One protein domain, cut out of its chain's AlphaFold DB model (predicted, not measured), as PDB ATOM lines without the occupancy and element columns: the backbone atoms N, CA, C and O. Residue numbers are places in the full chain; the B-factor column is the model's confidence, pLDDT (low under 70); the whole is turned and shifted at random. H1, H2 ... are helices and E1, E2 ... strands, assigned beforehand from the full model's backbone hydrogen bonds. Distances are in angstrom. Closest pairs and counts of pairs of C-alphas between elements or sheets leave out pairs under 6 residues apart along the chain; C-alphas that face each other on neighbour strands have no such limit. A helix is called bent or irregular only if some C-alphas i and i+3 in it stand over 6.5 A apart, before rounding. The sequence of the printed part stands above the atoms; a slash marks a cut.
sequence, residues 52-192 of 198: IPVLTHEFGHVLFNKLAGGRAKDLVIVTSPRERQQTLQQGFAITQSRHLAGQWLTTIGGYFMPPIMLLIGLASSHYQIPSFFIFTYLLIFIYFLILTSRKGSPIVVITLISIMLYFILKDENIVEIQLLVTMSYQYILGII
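This is residues 52 to 192 of the 198 residues of an uncharacterized protein of Staphylococcus aureus (strain Newman) (UniProt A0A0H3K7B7). Four helical pieces, H3b, H4, H5 and H6, make a loose up-and-down bundle, each running against the one before it; at one end, H1 packs on both a two-stranded ribbon, E1 and E2, and the arm H3a, with E2 and H3a near each other. H5 and H6 reach out to the opposite end, where residues 170 to 175 stick out, while the small helix H2 lies between the two strands in the chain and touches no helix. The printed part has 141 residues, in the order H1, E1, H2, E2, H3, H4, H5, H6, with E1 and E2 an antiparallel sheet; the class is mostly helix. It is compact, with a radius of gyration of the C-alphas of 16.6 A and spans of 53 by 36 by 25 A.

Find C-alpha 52 at (10.086, 40.973, 5.285); from there H1 runs 21.8 A to residue 67. Next come E1, residues 71 to 77, 18.3 A; H2, residues 81 to 87, 10.1 A; and E2, residues 91 to 96, 16.7 A. H3, residues 100 to 126, was assigned as one helix by its hydrogen bonds but is bent, with C-alphas 111 and 114 6.7 A apart. Its arms are H3a, residues 100 to 111, 17.5 A, and H3b, residues 114 to 126, 18.5 A, at a steep tilt of 52 degrees. H4, residues 130 to 147, begins at C-alpha (25.350, 34.626, 9.024) and is 26.6 A long. H5, residues 152 to 170, and H6, residues 174 to 192, are each 27.3 A long; H6 ends at C-alpha (15.509, 41.994, 0.412).

Look first at H1, which touches H3a at a shallow tilt of 24 degrees, opposite ways; the closest C-alphas, of Gly 60 and Gly 110, are 4.2 A apart. The closest C-alphas of H1 and E2, of Glu 58 and Ala 93, are 5.6 A apart. E1 and E2 are antiparallel at 172 degrees, with N 73 and O 94 at 2.8 A and N 92 and O 76 at 2.9 A, within hydrogen-bond range. H3b and H4 form a helical hairpin; they touch at a shallow tilt of 31 degrees, closest at the C-alphas of Ser 124 and Pro 130, 4.9 A. H6 touches H4, closest at the C-alphas of Ile 134 and Tyr 185, 6.7 A, at a steep tilt of 65 degrees. H5 and H6 are close but not clearly touching, closest at the C-alphas of Ile 168 and Ile 177, 6.0 A. H2 and H1 are apart. Every O i to N i+4 pair is within hydrogen-bond range in H1, H2, H3b, H4, H5 and H6; H3a has 6 of 8.

The C-alphas of Leu 100 and Glu 172, the two farthest apart, are 54.0 A apart, while those of Ile 52 and Ile 192, first and last printed, are 7.4 A apart. The printed part has no cut, and its links are tight. The mean pLDDT of the printed part is 83.7; look for values under 70 at residues 168 to 169 and 171 to 177.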
ATOM      1  N   ILE A  52       8.770  40.577   4.753       87.75
ATOM      2  CA  ILE A  52      10.086  40.973   5.285       87.75
ATOM      3  C   ILE A  52      10.578  42.297   4.667       87.75
ATOM      4  O   ILE A  52      11.006  43.167   5.430       87.75
ATOM      5  N   PRO A  53      10.504  42.508   3.336       88.50
ATOM      6  CA  PRO A  53      10.781  43.791   2.693       88.50
ATOM      7  C   PRO A  53      10.024  44.958   3.306       88.50
ATOM      8  O   PRO A  53      10.644  45.940   3.706       88.50
ATOM      9  N   VAL A  54       8.701  44.821   3.420       90.06
ATOM     10  CA  VAL A  54       7.820  45.861   3.953       90.06
ATOM     11  C   VAL A  54       8.125  46.093   5.426       90.06
ATOM     12  O   VAL A  54       8.308  47.233   5.827       90.06
ATOM     13  N   LEU A  55       8.284  45.032   6.226       90.94
ATOM     14  CA  LEU A  55       8.706  45.161   7.623       90.94
ATOM     15  C   LEU A  55      10.015  45.949   7.739       90.94
ATOM     16  O   LEU A  55      10.129  46.821   8.592       90.94
ATOM     17  N   THR A  56      10.992  45.650   6.882       91.50
ATOM     18  CA  THR A  56      12.300  46.317   6.884       91.50
ATOM     19  C   THR A  56      12.168  47.796   6.517       91.50
ATOM     20  O   THR A  56      12.771  48.639   7.175       91.50
ATOM     21  N   HIS A  57      11.358  48.113   5.505       92.06
ATOM     22  CA  HIS A  57      11.066  49.481   5.080       92.06
ATOM     23  C   HIS A  57      10.371  50.287   6.189       92.06
ATOM     24  O   HIS A  57      10.891  51.308   6.638       92.06
ATOM     25  N   GLU A  58       9.254  49.785   6.718       91.50
ATOM     26  CA  GLU A  58       8.493  50.464   7.774       91.50
ATOM     27  C   GLU A  58       9.292  50.589   9.077       91.50
ATOM     28  O   GLU A  58       9.234  51.607   9.774       91.50
ATOM     29  N   PHE A  59      10.099  49.578   9.406       92.44
ATOM     30  CA  PHE A  59      11.005  49.654  10.544       92.44
ATOM     31  C   PHE A  59      12.075  50.731  10.341       92.44
ATOM     32  O   PHE A  59      12.445  51.402  11.303       92.44
ATOM     33  N   GLY A  60      12.526  50.950   9.103       91.19
ATOM     34  CA  GLY A  60      13.410  52.054   8.740       91.19
ATOM     35  C   GLY A  60      12.832  53.411   9.136       91.19
ATOM     36  O   GLY A  60      13.510  54.185   9.814       91.19
ATOM     37  N   HIS A  61      11.560  53.666   8.814       91.56
ATOM     38  CA  HIS A  61      10.862  54.877   9.260       91.56
ATOM     39  C   HIS A  61      10.860  54.999  10.788       91.56
ATOM     40  O   HIS A  61      11.202  56.044  11.340       91.56
ATOM     41  N   VAL A  62      10.539  53.919  11.500       92.38
ATOM     42  CA  VAL A  62      10.489  53.935  12.968       92.38
ATOM     43  C   VAL A  62      11.858  54.183  13.601       92.38
ATOM     44  O   VAL A  62      11.972  55.021  14.503       92.38
ATOM     45  N   LEU A  63      12.892  53.485  13.136       92.38
ATOM     46  CA  LEU A  63      14.250  53.594  13.657       92.38
ATOM     47  C   LEU A  63      14.783  55.013  13.472       92.38
ATOM     48  O   LEU A  63      15.219  55.641  14.437       92.38
ATOM     49  N   PHE A  64      14.688  55.543  12.256       90.81
ATOM     50  CA  PHE A  64      15.197  56.870  11.924       90.81
ATOM     51  C   PHE A  64      14.398  57.978  12.612       90.81
ATOM     52  O   PHE A  64      14.990  58.915  13.147       90.81
ATOM     53  N   ASN A  65      13.074  57.840  12.725       91.81
ATOM     54  CA  ASN A  65      12.276  58.771  13.520       91.81
ATOM     55  C   ASN A  65      12.726  58.796  14.988       91.81
ATOM     56  O   ASN A  65      12.811  59.864  15.588       91.81
ATOM     57  N   LYS A  66      13.047  57.635  15.570       89.31
ATOM     58  CA  LYS A  66      13.532  57.546  16.953       89.31
ATOM     59  C   LYS A  66      14.935  58.139  17.111       89.31
ATOM     60  O   LYS A  66      15.177  58.833  18.096       89.31
ATOM     61  N   LEU A  67      15.824  57.932  16.135       88.81
ATOM     62  CA  LEU A  67      17.151  58.564  16.090       88.81
ATOM     63  C   LEU A  67      17.056  60.094  15.983       88.81
ATOM     64  O   LEU A  67      17.830  60.800  16.620       88.81
ATOM     65  N   ALA A  68      16.059  60.614  15.262       87.88
ATOM     66  CA  ALA A  68      15.756  62.044  15.195       87.88
ATOM     67  C   ALA A  68      15.060  62.607  16.458       87.88
ATOM     68  O   ALA A  68      14.640  63.766  16.465       87.88
ATOM     69  N   GLY A  69      14.882  61.806  17.518       85.06
ATOM     70  CA  GLY A  69      14.205  62.214  18.757       85.06
ATOM     71  C   GLY A  69      12.670  62.210  18.686       85.06
ATOM     72  O   GLY A  69      12.002  62.752  19.571       85.06
ATOM     73  N   GLY A  70      12.096  61.620  17.636       88.44
ATOM     74  CA  GLY A  70      10.664  61.386  17.480       88.44
ATOM     75  C   GLY A  70      10.166  60.142  18.224       88.44
ATOM     76  O   GLY A  70      10.912  59.426  18.895       88.44
ATOM     77  N   ARG A  71       8.861  59.874  18.118       87.75
ATOM     78  CA  ARG A  71       8.209  58.682  18.692       87.75
ATOM     79  C   ARG A  71       7.451  57.920  17.617       87.75
ATOM     80  O   ARG A  71       6.760  58.538  16.815       87.75
ATOM     81  N   ALA A  72       7.556  56.597  17.600       87.06
ATOM     82  CA  ALA A  72       6.690  55.750  16.786       87.06
ATOM     83  C   ALA A  72       5.518  55.265  17.639       87.06
ATOM     84  O   ALA A  72       5.716  54.876  18.790       87.06
ATOM     85  N   LYS A  73       4.307  55.355  17.092       87.56
ATOM     86  CA  LYS A  73       3.066  54.963  17.763       87.56
ATOM     87  C   LYS A  73       2.576  53.597  17.322       87.56
ATOM     88  O   LYS A  73       2.057  52.864  18.150       87.56
ATOM     89  N   ASP A  74       2.718  53.298  16.039       88.50
ATOM     90  CA  ASP A  74       2.236  52.054  15.459       88.50
ATOM     91  C   ASP A  74       3.086  51.686  14.241       88.50
ATOM     92  O   ASP A  74       3.621  52.568  13.563       88.50
ATOM     93  N   LEU A  75       3.200  50.392  13.975       89.81
ATOM     94  CA  LEU A  75       3.781  49.840  12.756       89.81
ATOM     95  C   LEU A  75       2.872  48.709  12.301       89.81
ATOM     96  O   LEU A  75       2.671  47.734  13.025       89.81
ATOM     97  N   VAL A  76       2.324  48.832  11.101       88.94
ATOM     98  CA  VAL A  76       1.331  47.901  10.572       88.94
ATOM     99  C   VAL A  76       1.794  47.368   9.228       88.94
ATOM    100  O   VAL A  76       2.206  48.119   8.350       88.94
ATOM    101  N   ILE A  77       1.675  46.054   9.052       89.25
ATOM    102  CA  ILE A  77       1.877  45.390   7.766       89.25
ATOM    103  C   ILE A  77       0.518  44.915   7.274       89.25
ATOM    104  O   ILE A  77      -0.201  44.197   7.974       89.25
ATOM    105  N   VAL A  78       0.154  45.316   6.059       86.38
ATOM    106  CA  VAL A  78      -1.118  44.939   5.450       86.38
ATOM    107  C   VAL A  78      -0.968  43.542   4.861       86.38
ATOM    108  O   VAL A  78      -0.242  43.344   3.887       86.38
ATOM    109  N   THR A  79      -1.650  42.557   5.444       84.38
ATOM    110  CA  THR A  79      -1.600  41.149   5.006       84.38
ATOM    111  C   THR A  79      -2.813  40.706   4.191       84.38
ATOM    112  O   THR A  79      -2.830  39.601   3.658       84.38
ATOM    113  N   SER A  80      -3.834  41.553   4.062       84.69
ATOM    114  CA  SER A  80      -4.984  41.280   3.200       84.69
ATOM    115  C   SER A  80      -4.707  41.788   1.781       84.69
ATOM    116  O   SER A  80      -4.520  42.995   1.605       84.69
ATOM    117  N   PRO A  81      -4.734  40.926   0.745       82.44
ATOM    118  CA  PRO A  81      -4.558  41.377  -0.633       82.44
ATOM    119  C   PRO A  81      -5.642  42.368  -1.080       82.44
ATOM    120  O   PRO A  81      -5.368  43.277  -1.860       82.44
ATOM    121  N   ARG A  82      -6.868  42.218  -0.558       84.44
ATOM    122  CA  ARG A  82      -7.984  43.137  -0.835       84.44
ATOM    123  C   ARG A  82      -7.720  44.521  -0.258       84.44
ATOM    124  O   ARG A  82      -7.928  45.513  -0.943       84.44
ATOM    125  N   GLU A  83      -7.222  44.578   0.977       84.62
ATOM    126  CA  GLU A  83      -6.886  45.845   1.628       84.62
ATOM    127  C   GLU A  83      -5.763  46.558   0.865       84.62
ATOM    128  O   GLU A  83      -5.914  47.731   0.554       84.62
ATOM    129  N   ARG A  84      -4.711  45.839   0.442       85.50
ATOM    130  CA  ARG A  84      -3.636  46.417  -0.388       85.50
ATOM    131  C   ARG A  84      -4.142  47.009  -1.701       85.50
ATOM    132  O   ARG A  84      -3.624  48.024  -2.146       85.50
ATOM    133  N   GLN A  85      -5.128  46.382  -2.342       82.69
ATOM    134  CA  GLN A  85      -5.716  46.898  -3.583       82.69
ATOM    135  C   GLN A  85      -6.569  48.149  -3.346       82.69
ATOM    136  O   GLN A  85      -6.616  49.017  -4.210       82.69
ATOM    137  N   GLN A  86      -7.224  48.245  -2.189       85.12
ATOM    138  CA  GLN A  86      -8.065  49.385  -1.825       85.12
ATOM    139  C   GLN A  86      -7.249  50.588  -1.341       85.12
ATOM    140  O   GLN A  86      -7.559  51.719  -1.700       85.12
ATOM    141  N   THR A  87      -6.218  50.357  -0.527       85.50
ATOM    142  CA  THR A  87      -5.411  51.425   0.084       85.50
ATOM    143  C   THR A  87      -4.155  51.757  -0.712       85.50
ATOM    144  O   THR A  87      -3.532  52.781  -0.450       85.50
ATOM    145  N   LEU A  88      -3.758  50.889  -1.653       81.50
ATOM    146  CA  LEU A  88      -2.464  50.917  -2.350       81.50
ATOM    147  C   LEU A  88      -1.248  50.863  -1.406       81.50
ATOM    148  O   LEU A  88      -0.117  51.075  -1.838       81.50
ATOM    149  N   GLN A  89      -1.461  50.533  -0.129       83.56
ATOM    150  CA  GLN A  89      -0.425  50.459   0.896       83.56
ATOM    151  C   GLN A  89      -0.135  49.004   1.257       83.56
ATOM    152  O   GLN A  89      -1.042  48.205   1.492       83.56
ATOM    153  N   GLN A  90       1.149  48.657   1.322       85.69
ATOM    154  CA  GLN A  90       1.606  47.325   1.736       85.69
ATOM    155  C   GLN A  90       1.930  47.263   3.236       85.69
ATOM    156  O   GLN A  90       1.834  46.197   3.849       85.69
ATOM    157  N   GLY A  91       2.259  48.411   3.822       87.62
ATOM    158  CA  GLY A  91       2.504  48.655   5.235       87.62
ATOM    159  C   GLY A  91       2.459  50.158   5.504       87.62
ATOM    160  O   GLY A  91       2.341  50.946   4.565       87.62
ATOM    161  N   PHE A  92       2.462  50.529   6.780       88.19
ATOM    162  CA  PHE A  92       2.619  51.913   7.213       88.19
ATOM    163  C   PHE A  92       3.104  51.982   8.665       88.19
ATOM    164  O   PHE A  92       2.671  51.213   9.530       88.19
ATOM    165  N   ALA A  93       3.956  52.961   8.951       86.31
ATOM    166  CA  ALA A  93       4.366  53.341  10.294       86.31
ATOM    167  C   ALA A  93       3.770  54.700  10.688       86.31
ATOM    168  O   ALA A  93       3.908  55.698   9.983       86.31
ATOM    169  N   ILE A  94       3.140  54.768  11.861       86.38
ATOM    170  CA  ILE A  94       2.639  56.025  12.425       86.38
ATOM    171  C   ILE A  94       3.742  56.633  13.288       86.38
ATOM    172  O   ILE A  94       3.941  56.253  14.448       86.38
ATOM    173  N   THR A  95       4.460  57.604  12.729       87.44
ATOM    174  CA  THR A  95       5.564  58.308  13.392       87.44
ATOM    175  C   THR A  95       5.201  59.748  13.743       87.44
ATOM    176  O   THR A  95       4.561  60.456  12.973       87.44
ATOM    177  N   GLN A  96       5.642  60.206  14.911       85.44
ATOM    178  CA  GLN A  96       5.531  61.590  15.361       85.44
ATOM    179  C   GLN A  96       6.923  62.207  15.466       85.44
ATOM    180  O   GLN A  96       7.679  61.889  16.389       85.44
ATOM    181  N   SER A  97       7.244  63.100  14.536       81.31
ATOM    182  CA  SER A  97       8.494  63.862  14.529       81.31
ATOM    183  C   SER A  97       8.266  65.258  15.114       81.31
ATOM    184  O   SER A  97       7.229  65.873  14.876       81.31
ATOM    185  N   ARG A  98       9.235  65.774  15.881       75.50
ATOM    186  CA  ARG A  98       9.154  67.110  16.505       75.50
ATOM    187  C   ARG A  98       9.568  68.258  15.576       75.50
ATOM    188  O   ARG A  98       9.165  69.391  15.806       75.50
ATOM    189  N   HIS A  99      10.358  67.970  14.540       83.31
ATOM    190  CA  HIS A  99      10.947  68.966  13.638       83.31
ATOM    191  C   HIS A  99      10.927  68.476  12.182       83.31
ATOM    192  O   HIS A  99      10.967  67.268  11.942       83.31
ATOM    193  N   LEU A 100      10.937  69.407  11.218       82.81
ATOM    194  CA  LEU A 100      10.962  69.113   9.774       82.81
ATOM    195  C   LEU A 100      12.158  68.239   9.373       82.81
ATOM    196  O   LEU A 100      11.991  67.270   8.642       82.81
ATOM    197  N   ALA A 101      13.352  68.516   9.910       82.31
ATOM    198  CA  ALA A 101      14.536  67.683   9.674       82.31
ATOM    199  C   ALA A 101      14.330  66.227  10.133       82.31
ATOM    200  O   ALA A 101      14.797  65.296   9.482       82.31
ATOM    201  N   GLY A 102      13.570  66.016  11.214       82.25
ATOM    202  CA  GLY A 102      13.210  64.679  11.683       82.25
ATOM    203  C   GLY A 102      12.226  63.963  10.757       82.25
ATOM    204  O   GLY A 102      12.335  62.751  10.598       82.25
ATOM    205  N   GLN A 103      11.317  64.692  10.100       86.00
ATOM    206  CA  GLN A 103      10.435  64.115   9.075       86.00
ATOM    207  C   GLN A 103      11.237  63.672   7.849       86.00
ATOM    208  O   GLN A 103      11.078  62.542   7.400       86.00
ATOM    209  N   TRP A 104      12.168  64.506   7.371       88.94
ATOM    210  CA  TRP A 104      13.081  64.132   6.286       88.94
ATOM    211  C   TRP A 104      13.891  62.880   6.626       88.94
ATOM    212  O   TRP A 104      13.923  61.935   5.840       88.94
ATOM    213  N   LEU A 105      14.490  62.840   7.820       86.94
ATOM    214  CA  LEU A 105      15.293  61.706   8.275       86.94
ATOM    215  C   LEU A 105      14.450  60.426   8.399       86.94
ATOM    216  O   LEU A 105      14.901  59.353   8.009       86.94
ATOM    217  N   THR A 106      13.203  60.549   8.863       88.44
ATOM    218  CA  THR A 106      12.230  59.447   8.929       88.44
ATOM    219  C   THR A 106      11.930  58.879   7.546       88.44
ATOM    220  O   THR A 106      12.036  57.669   7.358       88.44
ATOM    221  N   THR A 107      11.595  59.724   6.566       86.88
ATOM    222  CA  THR A 107      11.286  59.290   5.192       86.88
ATOM    223  C   THR A 107      12.479  58.589   4.546       86.88
ATOM    224  O   THR A 107      12.342  57.500   3.993       86.88
ATOM    225  N   ILE A 108      13.667  59.178   4.690       88.75
ATOM    226  CA  ILE A 108      14.938  58.621   4.216       88.75
ATOM    227  C   ILE A 108      15.191  57.242   4.839       88.75
ATOM    228  O   ILE A 108      15.585  56.311   4.140       88.75
ATOM    229  N   GLY A 109      14.899  57.078   6.132       88.00
ATOM    230  CA  GLY A 109      15.081  55.817   6.844       88.00
ATOM    231  C   GLY A 109      14.390  54.623   6.191       88.00
ATOM    232  O   GLY A 109      14.997  53.558   6.090       88.00
ATOM    233  N   GLY A 110      13.164  54.790   5.688       87.44
ATOM    234  CA  GLY A 110      12.456  53.700   5.009       87.44
ATOM    235  C   GLY A 110      13.123  53.279   3.700       87.44
ATOM    236  O   GLY A 110      13.209  52.089   3.403       87.44
ATOM    237  N   TYR A 111      13.677  54.231   2.949       88.44
ATOM    238  CA  TYR A 111      14.380  53.943   1.696       88.44
ATOM    239  C   TYR A 111      15.760  53.308   1.925       88.44
ATOM    240  O   TYR A 111      16.154  52.391   1.209       88.44
ATOM    241  N   PHE A 112      16.491  53.752   2.952       89.50
ATOM    242  CA  PHE A 112      17.839  53.252   3.235       89.50
ATOM    243  C   PHE A 112      17.869  51.931   4.005       89.50
ATOM    244  O   PHE A 112      18.837  51.182   3.873       89.50
ATOM    245  N   MET A 113      16.838  51.609   4.790       90.38
ATOM    246  CA  MET A 113      16.865  50.416   5.638       90.38
ATOM    247  C   MET A 113      16.968  49.096   4.847       90.38
ATOM    248  O   MET A 113      17.800  48.269   5.223       90.38
ATOM    249  N   PRO A 114      16.230  48.866   3.738       89.44
ATOM    250  CA  PRO A 114      16.396  47.642   2.953       89.44
ATOM    251  C   PRO A 114      17.804  47.480   2.339       89.44
ATOM    252  O   PRO A 114      18.391  46.414   2.531       89.44
ATOM    253  N   PRO A 115      18.413  48.498   1.688       88.31
ATOM    254  CA  PRO A 115      19.816  48.440   1.268       88.31
ATOM    255  C   PRO A 115      20.804  48.209   2.419       88.31
ATOM    256  O   PRO A 115      21.721  47.403   2.276       88.31
ATOM    257  N   ILE A 116      20.618  48.870   3.569       90.69
ATOM    258  CA  ILE A 116      21.470  48.670   4.752       90.69
ATOM    259  C   ILE A 116      21.391  47.216   5.219       90.69
ATOM    260  O   ILE A 116      22.424  46.585   5.428       90.69
ATOM    261  N   MET A 117      20.186  46.653   5.331       91.25
ATOM    262  CA  MET A 117      20.018  45.254   5.728       91.25
ATOM    263  C   MET A 117      20.608  44.292   4.700       91.25
ATOM    264  O   MET A 117      21.220  43.301   5.087       91.25
ATOM    265  N   LEU A 118      20.511  44.591   3.405       88.88
ATOM    266  CA  LEU A 118      21.185  43.804   2.376       88.88
ATOM    267  C   LEU A 118      22.709  43.824   2.547       88.88
ATOM    268  O   LEU A 118      23.339  42.769   2.490       88.88
ATOM    269  N   LEU A 119      23.298  44.998   2.788       88.44
ATOM    270  CA  LEU A 119      24.736  45.142   3.028       88.44
ATOM    271  C   LEU A 119      25.175  44.405   4.296       88.44
ATOM    272  O   LEU A 119      26.175  43.693   4.256       88.44
ATOM    273  N   ILE A 120      24.414  44.509   5.391       89.25
ATOM    274  CA  ILE A 120      24.664  43.749   6.626       89.25
ATOM    275  C   ILE A 120      24.592  42.250   6.340       89.25
ATOM    276  O   ILE A 120      25.445  41.497   6.806       89.25
ATOM    277  N   GLY A 121      23.611  41.815   5.549       87.44
ATOM    278  CA  GLY A 121      23.490  40.439   5.092       87.44
ATOM    279  C   GLY A 121      24.756  39.989   4.368       87.44
ATOM    280  O   GLY A 121      25.425  39.078   4.848       87.44
ATOM    281  N   LEU A 122      25.149  40.664   3.286       86.12
ATOM    282  CA  LEU A 122      26.356  40.332   2.515       86.12
ATOM    283  C   LEU A 122      27.633  40.353   3.371       86.12
ATOM    284  O   LEU A 122      28.434  39.420   3.297       86.12
ATOM    285  N   ALA A 123      27.801  41.367   4.226       85.94
ATOM    286  CA  ALA A 123      28.930  41.464   5.148       85.94
ATOM    287  C   ALA A 123      28.952  40.285   6.132       85.94
ATOM    288  O   ALA A 123      29.999  39.679   6.344       85.94
ATOM    289  N   SER A 124      27.795  39.893   6.674       86.31
ATOM    290  CA  SER A 124      27.681  38.747   7.584       86.31
ATOM    291  C   SER A 124      28.108  37.442   6.912       86.31
ATOM    292  O   SER A 124      28.725  36.602   7.564       86.31
ATOM    293  N   SER A 125      27.851  37.271   5.609       82.38
ATOM    294  CA  SER A 125      28.410  36.128   4.879       82.38
ATOM    295  C   SER A 125      29.918  36.239   4.698       82.38
ATOM    296  O   SER A 125      30.603  35.230   4.838       82.38
ATOM    297  N   HIS A 126      30.430  37.422   4.349       83.19
ATOM    298  CA  HIS A 126      31.861  37.623   4.127       83.19
ATOM    299  C   HIS A 126      32.676  37.322   5.395       83.19
ATOM    300  O   HIS A 126      33.703  36.655   5.328       83.19
ATOM    301  N   TYR A 127      32.182  37.745   6.563       83.88
ATOM    302  CA  TYR A 127      32.807  37.479   7.862       83.88
ATOM    303  C   TYR A 127      32.451  36.108   8.464       83.88
ATOM    304  O   TYR A 127      32.890  35.811   9.568       83.88
ATOM    305  N   GLN A 128      31.684  35.269   7.755       80.44
ATOM    306  CA  GLN A 128      31.234  33.946   8.216       80.44
ATOM    307  C   GLN A 128      30.408  33.967   9.519       80.44
ATOM    308  O   GLN A 128      30.430  33.010  10.287       80.44
ATOM    309  N   ILE A 129      29.621  35.027   9.740       82.19
ATOM    310  CA  ILE A 129      28.711  35.176  10.893       82.19
ATOM    311  C   ILE A 129      27.248  35.360  10.431       82.19
ATOM    312  O   ILE A 129      26.581  36.327  10.804       82.19
ATOM    313  N   PRO A 130      26.691  34.465   9.598       78.06
ATOM    314  CA  PRO A 130      25.350  34.626   9.024       78.06
ATOM    315  C   PRO A 130      24.229  34.598  10.077       78.06
ATOM    316  O   PRO A 130      23.178  35.214   9.896       78.06
ATOM    317  N   SER A 131      24.460  33.942  11.211       78.69
ATOM    318  CA  SER A 131      23.524  33.895  12.334       78.69
ATOM    319  C   SER A 131      23.307  35.265  12.978       78.69
ATOM    320  O   SER A 131      22.218  35.528  13.490       78.69
ATOM    321  N   PHE A 132      24.291  36.171  12.893       83.19
ATOM    322  CA  PHE A 132      24.138  37.559  13.335       83.19
ATOM    323  C   PHE A 132      23.020  38.267  12.564       83.19
ATOM    324  O   PHE A 132      22.164  38.909  13.165       83.19
ATOM    325  N   PHE A 133      22.967  38.076  11.245       86.00
ATOM    326  CA  PHE A 133      21.944  38.668  10.387       86.00
ATOM    327  C   PHE A 133      20.530  38.176  10.727       86.00
ATOM    328  O   PHE A 133      19.603  38.979  10.860       86.00
ATOM    329  N   ILE A 134      20.367  36.863  10.927       84.12
ATOM    330  CA  ILE A 134      19.087  36.272  11.351       84.12
ATOM    331  C   ILE A 134      18.686  36.819  12.724       84.12
ATOM    332  O   ILE A 134      17.534  37.198  12.933       84.12
ATOM    333  N   PHE A 135      19.643  36.913  13.649       84.19
ATOM    334  CA  PHE A 135      19.410  37.457  14.980       84.19
ATOM    335  C   PHE A 135      18.983  38.933  14.943       84.19
ATOM    336  O   PHE A 135      18.033  39.308  15.628       84.19
ATOM    337  N   THR A 136      19.599  39.768  14.097       88.44
ATOM    338  CA  THR A 136      19.161  41.156  13.882       88.44
ATOM    339  C   THR A 136      17.712  41.216  13.401       88.44
ATOM    340  O   THR A 136      16.920  41.991  13.936       88.44
ATOM    341  N   TYR A 137      17.330  40.369  12.441       88.81
ATOM    342  CA  TYR A 137      15.946  40.294  11.968       88.81
ATOM    343  C   TYR A 137      14.965  39.861  13.057       88.81
ATOM    344  O   TYR A 137      13.861  40.399  13.147       88.81
ATOM    345  N   LEU A 138      15.380  38.935  13.919       87.81
ATOM    346  CA  LEU A 138      14.588  38.499  15.061       87.81
ATOM    347  C   LEU A 138      14.365  39.651  16.055       87.81
ATOM    348  O   LEU A 138      13.242  39.843  16.518       87.81
ATOM    349  N   LEU A 139      15.383  40.478  16.324       89.06
ATOM    350  CA  LEU A 139      15.236  41.679  17.156       89.06
ATOM    351  C   LEU A 139      14.280  42.708  16.537       89.06
ATOM    352  O   LEU A 139      13.426  43.244  17.246       89.06
ATOM    353  N   ILE A 140      14.383  42.957  15.226       90.44
ATOM    354  CA  ILE A 140      13.447  43.831  14.495       90.44
ATOM    355  C   ILE A 140      12.016  43.304  14.641       90.44
ATOM    356  O   ILE A 140      11.092  44.069  14.922       90.44
ATOM    357  N   PHE A 141      11.832  41.992  14.503       88.88
ATOM    358  CA  PHE A 141      10.526  41.357  14.611       88.88
ATOM    359  C   PHE A 141       9.946  41.417  16.036       88.88
ATOM    360  O   PHE A 141       8.769  41.734  16.202       88.88
ATOM    361  N   ILE A 142      10.763  41.199  17.075       88.25
ATOM    362  CA  ILE A 142      10.356  41.403  18.478       88.25
ATOM    363  C   ILE A 142       9.946  42.856  18.716       88.25
ATOM    364  O   ILE A 142       8.928  43.122  19.351       88.25
ATOM    365  N   TYR A 143      10.715  43.811  18.199       88.94
ATOM    366  CA  TYR A 143      10.375  45.219  18.345       88.94
ATOM    367  C   TYR A 143       9.042  45.555  17.660       88.94
ATOM    368  O   TYR A 143       8.196  46.243  18.233       88.94
ATOM    369  N   PHE A 144       8.820  45.012  16.463       88.69
ATOM    370  CA  PHE A 144       7.555  45.120  15.748       88.69
ATOM    371  C   PHE A 144       6.375  44.542  16.543       88.69
ATOM    372  O   PHE A 144       5.335  45.191  16.620       88.69
ATOM    373  N   LEU A 145       6.541  43.385  17.193       87.19
ATOM    374  CA  LEU A 145       5.508  42.770  18.035       87.19
ATOM    375  C   LEU A 145       5.028  43.673  19.173       87.19
ATOM    376  O   LEU A 145       3.854  43.637  19.533       87.19
ATOM    377  N   ILE A 146       5.937  44.460  19.747       86.38
ATOM    378  CA  ILE A 146       5.624  45.389  20.837       86.38
ATOM    379  C   ILE A 146       4.852  46.603  20.308       86.38
ATOM    380  O   ILE A 146       3.977  47.124  20.999       86.38
ATOM    381  N   LEU A 147       5.190  47.067  19.103       86.38
ATOM    382  CA  LEU A 147       4.680  48.320  18.552       86.38
ATOM    383  C   LEU A 147       3.373  48.161  17.763       86.38
ATOM    384  O   LEU A 147       2.580  49.095  17.717       86.38
ATOM    385  N   THR A 148       3.161  47.015  17.119       89.06
ATOM    386  CA  THR A 148       2.044  46.824  16.190       89.06
ATOM    387  C   THR A 148       0.694  46.702  16.891       89.06
ATOM    388  O   THR A 148       0.508  45.909  17.817       89.06
ATOM    389  N   SER A 149      -0.300  47.435  16.394       85.19
ATOM    390  CA  SER A 149      -1.696  47.276  16.810       85.19
ATOM    391  C   SER A 149      -2.340  45.999  16.250       85.19
ATOM    392  O   SER A 149      -3.248  45.432  16.868       85.19
ATOM    393  N   ARG A 150      -1.862  45.488  15.103       84.19
ATOM    394  CA  ARG A 150      -2.434  44.315  14.418       84.19
ATOM    395  C   ARG A 150      -1.720  43.025  14.809       84.19
ATOM    396  O   ARG A 150      -0.760  42.605  14.174       84.19
ATOM    397  N   LYS A 151      -2.259  42.325  15.808       81.44
ATOM    398  CA  LYS A 151      -1.660  41.090  16.354       81.44
ATOM    399  C   LYS A 151      -1.853  39.832  15.498       81.44
ATOM    400  O   LYS A 151      -1.172  38.844  15.738       81.44
ATOM    401  N   GLY A 152      -2.712  39.858  14.475       79.50
ATOM    402  CA  GLY A 152      -2.992  38.685  13.635       79.50
ATOM    403  C   GLY A 152      -1.771  38.154  12.872       79.50
ATOM    404  O   GLY A 152      -1.401  36.995  13.041       79.50
ATOM    405  N   SER A 153      -1.114  38.990  12.056       79.25
ATOM    406  CA  SER A 153       0.055  38.547  11.278       79.25
ATOM    407  C   SER A 153       1.277  38.190  12.127       79.25
ATOM    408  O   SER A 153       1.885  37.154  11.858       79.25
ATOM    409  N   PRO A 154       1.632  38.956  13.177       81.12
ATOM    410  CA  PRO A 154       2.753  38.598  14.027       81.12
ATOM    411  C   PRO A 154       2.544  37.276  14.778       81.12
ATOM    412  O   PRO A 154       3.504  36.528  14.929       81.12
ATOM    413  N   ILE A 155       1.315  36.951  15.209       83.12
ATOM    414  CA  ILE A 155       1.018  35.670  15.876       83.12
ATOM    415  C   ILE A 155       1.321  34.492  14.948       83.12
ATOM    416  O   ILE A 155       2.000  33.563  15.371       83.12
ATOM    417  N   VAL A 156       0.889  34.549  13.683       83.38
ATOM    418  CA  VAL A 156       1.167  33.484  12.701       83.38
ATOM    419  C   VAL A 156       2.672  33.276  12.527       83.38
ATOM    420  O   VAL A 156       3.145  32.140  12.524       83.38
ATOM    421  N   VAL A 157       3.435  34.367  12.432       81.31
ATOM    422  CA  VAL A 157       4.897  34.301  12.308       81.31
ATOM    423  C   VAL A 157       5.538  33.739  13.583       81.31
ATOM    424  O   VAL A 157       6.415  32.887  13.474       81.31
ATOM    425  N   ILE A 158       5.081  34.130  14.781       84.00
ATOM    426  CA  ILE A 158       5.543  33.530  16.045       84.00
ATOM    427  C   ILE A 158       5.270  32.028  16.050       84.00
ATOM    428  O   ILE A 158       6.174  31.261  16.356       84.00
ATOM    429  N   THR A 159       4.058  31.597  15.694       83.00
ATOM    430  CA  THR A 159       3.703  30.173  15.656       83.00
ATOM    431  C   THR A 159       4.635  29.403  14.726       83.00
ATOM    432  O   THR A 159       5.135  28.346  15.103       83.00
ATOM    433  N   LEU A 160       4.933  29.954  13.546       81.44
ATOM    434  CA  LEU A 160       5.846  29.340  12.586       81.44
ATOM    435  C   LEU A 160       7.278  29.253  13.142       81.44
ATOM    436  O   LEU A 160       7.881  28.183  13.095       81.44
ATOM    437  N   ILE A 161       7.789  30.330  13.749       80.69
ATOM    438  CA  ILE A 161       9.106  30.340  14.408       80.69
ATOM    439  C   ILE A 161       9.151  29.326  15.559       80.69
ATOM    440  O   ILE A 161      10.130  28.598  15.687       80.69
ATOM    441  N   SER A 162       8.105  29.232  16.384       79.88
ATOM    442  CA  SER A 162       8.028  28.271  17.489       79.88
ATOM    443  C   SER A 162       8.025  26.823  17.002       79.88
ATOM    444  O   SER A 162       8.695  25.988  17.605       79.88
ATOM    445  N   ILE A 163       7.326  26.523  15.902       79.94
ATOM    446  CA  ILE A 163       7.354  25.197  15.268       79.94
ATOM    447  C   ILE A 163       8.764  24.888  14.749       79.94
ATOM    448  O   ILE A 163       9.286  23.807  15.012       79.94
ATOM    449  N   MET A 164       9.408  25.838  14.066       74.50
ATOM    450  CA  MET A 164      10.783  25.664  13.583       74.50
ATOM    451  C   MET A 164      11.763  25.431  14.739       74.50
ATOM    452  O   MET A 164      12.564  24.503  14.685       74.50
ATOM    453  N   LEU A 165      11.665  26.220  15.812       74.38
ATOM    454  CA  LEU A 165      12.475  26.042  17.019       74.38
ATOM    455  C   LEU A 165      12.220  24.688  17.686       74.38
ATOM    456  O   LEU A 165      13.166  24.066  18.155       74.38
ATOM    457  N   TYR A 166      10.974  24.212  17.712       78.19
ATOM    458  CA  TYR A 166      10.657  22.887  18.237       78.19
ATOM    459  C   TYR A 166      11.372  21.783  17.452       78.19
ATOM    460  O   TYR A 166      11.965  20.905  18.071       78.19
ATOM    461  N   PHE A 167      11.382  21.845  16.115       70.75
ATOM    462  CA  PHE A 167      12.125  20.880  15.297       70.75
ATOM    463  C   PHE A 167      13.638  20.966  15.533       70.75
ATOM    464  O   PHE A 167      14.263  19.933  15.735       70.75
ATOM    465  N   ILE A 168      14.201  22.176  15.628       68.50
ATOM    466  CA  ILE A 168      15.631  22.386  15.936       68.50
ATOM    467  C   ILE A 168      16.022  21.811  17.305       68.50
ATOM    468  O   ILE A 168      17.133  21.327  17.471       68.50
ATOM    469  N   LEU A 169      15.146  21.911  18.307       69.12
ATOM    470  CA  LEU A 169      15.429  21.437  19.667       69.12
ATOM    471  C   LEU A 169      15.134  19.948  19.860       69.12
ATOM    472  O   LEU A 169      15.665  19.342  20.789       69.12
ATOM    473  N   LYS A 170      14.240  19.386  19.044       71.62
ATOM    474  CA  LYS A 170      13.893  17.965  19.068       71.62
ATOM    475  C   LYS A 170      14.933  17.126  18.334       71.62
ATOM    476  O   LYS A 170      15.167  15.993  18.745       71.62
ATOM    477  N   ASP A 171      15.501  17.661  17.259       61.44
ATOM    478  CA  ASP A 171      16.471  16.954  16.438       61.44
ATOM    479  C   ASP A 171      17.905  17.297  16.860       61.44
ATOM    480  O   ASP A 171      18.320  18.454  16.831       61.44
ATOM    481  N   GLU A 172      18.684  16.290  17.260       61.69
ATOM    482  CA  GLU A 172      20.119  16.460  17.536       61.69
ATOM    483  C   GLU A 172      20.948  16.506  16.236       61.69
ATOM    484  O   GLU A 172      22.171  16.678  16.270       61.69
ATOM    485  N   ASN A 173      20.300  16.365  15.073       69.19
ATOM    486  CA  ASN A 173      20.955  16.369  13.778       69.19
ATOM    487  C   ASN A 173      21.452  17.771  13.382       69.19
ATOM    488  O   ASN A 173      20.741  18.598  12.804       69.19
ATOM    489  N   ILE A 174      22.739  18.008  13.639       67.38
ATOM    490  CA  ILE A 174      23.467  19.242  13.307       67.38
ATOM    491  C   ILE A 174      23.308  19.630  11.822       67.38
ATOM    492  O   ILE A 174      23.257  20.820  11.502       67.38
ATOM    493  N   VAL A 175      23.179  18.653  10.914       69.75
ATOM    494  CA  VAL A 175      23.033  18.897   9.468       69.75
ATOM    495  C   VAL A 175      21.697  19.570   9.143       69.75
ATOM    496  O   VAL A 175      21.653  20.488   8.322       69.75
ATOM    497  N   GLU A 176      20.611  19.169   9.801       68.62
ATOM    498  CA  GLU A 176      19.280  19.745   9.571       68.62
ATOM    499  C   GLU A 176      19.191  21.180  10.086       68.62
ATOM    500  O   GLU A 176      18.645  22.060   9.413       68.62
ATOM    501  N   ILE A 177      19.820  21.443  11.234       68.81
ATOM    502  CA  ILE A 177      19.953  22.791  11.789       68.81
ATOM    503  C   ILE A 177      20.724  23.681  10.805       68.81
ATOM    504  O   ILE A 177      20.265  24.776  10.471       68.81
ATOM    505  N   GLN A 178      21.857  23.207  10.275       70.31
ATOM    506  CA  GLN A 178      22.659  23.963   9.312       70.31
ATOM    507  C   GLN A 178      21.897  24.234   8.004       70.31
ATOM    508  O   GLN A 178      21.967  25.348   7.473       70.31
ATOM    509  N   LEU A 179      21.133  23.259   7.500       73.31
ATOM    510  CA  LEU A 179      20.300  23.420   6.306       73.31
ATOM    511  C   LEU A 179      19.211  24.477   6.519       73.31
ATOM    512  O   LEU A 179      19.044  25.367   5.685       73.31
ATOM    513  N   LEU A 180      18.498  24.423   7.645       73.44
ATOM    514  CA  LEU A 180      17.425  25.364   7.968       73.44
ATOM    515  C   LEU A 180      17.951  26.800   8.087       73.44
ATOM    516  O   LEU A 180      17.363  27.724   7.514       73.44
ATOM    517  N   VAL A 181      19.075  26.992   8.783       72.94
ATOM    518  CA  VAL A 181      19.727  28.303   8.928       72.94
ATOM    519  C   VAL A 181      20.196  28.817   7.561       72.94
ATOM    520  O   VAL A 181      19.928  29.969   7.215       72.94
ATOM    521  N   THR A 182      20.802  27.956   6.738       76.31
ATOM    522  CA  THR A 182      21.249  28.285   5.373       76.31
ATOM    523  C   THR A 182      20.093  28.719   4.476       76.31
ATOM    524  O   THR A 182      20.168  29.770   3.837       76.31
ATOM    525  N   MET A 183      19.003  27.952   4.459       75.81
ATOM    526  CA  MET A 183      17.829  28.242   3.636       75.81
ATOM    527  C   MET A 183      17.144  29.537   4.077       75.81
ATOM    528  O   MET A 183      16.813  30.371   3.237       75.81
ATOM    529  N   SER A 184      17.000  29.752   5.388       78.69
ATOM    530  CA  SER A 184      16.420  30.982   5.944       78.69
ATOM    531  C   SER A 184      17.262  32.209   5.587       78.69
ATOM    532  O   SER A 184      16.731  33.223   5.140       78.69
ATOM    533  N   TYR A 185      18.585  32.106   5.724       81.38
ATOM    534  CA  TYR A 185      19.518  33.176   5.391       81.38
ATOM    535  C   TYR A 185      19.455  33.559   3.903       81.38
ATOM    536  O   TYR A 185      19.299  34.734   3.563       81.38
ATOM    537  N   GLN A 186      19.514  32.566   3.011       81.06
ATOM    538  CA  GLN A 186      19.457  32.785   1.561       81.06
ATOM    539  C   GLN A 186      18.088  33.308   1.107       81.06
ATOM    540  O   GLN A 186      18.024  34.179   0.238       81.06
ATOM    541  N   TYR A 187      17.004  32.836   1.725       81.62
ATOM    542  CA  TYR A 187      15.647  33.323   1.481       81.62
ATOM    543  C   TYR A 187      15.497  34.806   1.843       81.62
ATOM    544  O   TYR A 187      15.057  35.603   1.011       81.62
ATOM    545  N   ILE A 188      15.919  35.196   3.054       82.25
ATOM    546  CA  ILE A 188      15.846  36.586   3.526       82.25
ATOM    547  C   ILE A 188      16.671  37.502   2.608       82.25
ATOM    548  O   ILE A 188      16.166  38.525   2.146       82.25
ATOM    549  N   LEU A 189      17.909  37.111   2.279       81.56
ATOM    550  CA  LEU A 189      18.764  37.859   1.352       81.56
ATOM    551  C   LEU A 189      18.141  38.021  -0.041       81.56
ATOM    552  O   LEU A 189      18.149  39.123  -0.596       81.56
ATOM    553  N   GLY A 190      17.608  36.935  -0.609       76.56
ATOM    554  CA  GLY A 190      17.011  36.938  -1.944       76.56
ATOM    555  C   GLY A 190      15.818  37.885  -2.050       76.56
ATOM    556  O   GLY A 190      15.681  38.605  -3.038       76.56
ATOM    557  N   ILE A 191      15.000  37.945  -1.003       80.81
ATOM    558  CA  ILE A 191      13.811  38.794  -0.958       80.81
ATOM    559  C   ILE A 191      14.164  40.276  -0.741       80.81
ATOM    560  O   ILE A 191      13.616  41.144  -1.424       80.81
ATOM    561  N   ILE A 192      15.105  40.596   0.157       78.38
ATOM    562  CA  ILE A 192      15.509  41.994   0.412       78.38
ATOM    563  C   ILE A 192      16.137  42.625  -0.833       78.38
ATOM    564  O   ILE A 192      15.881  43.796  -1.111       78.38
TER     565      ILE A 192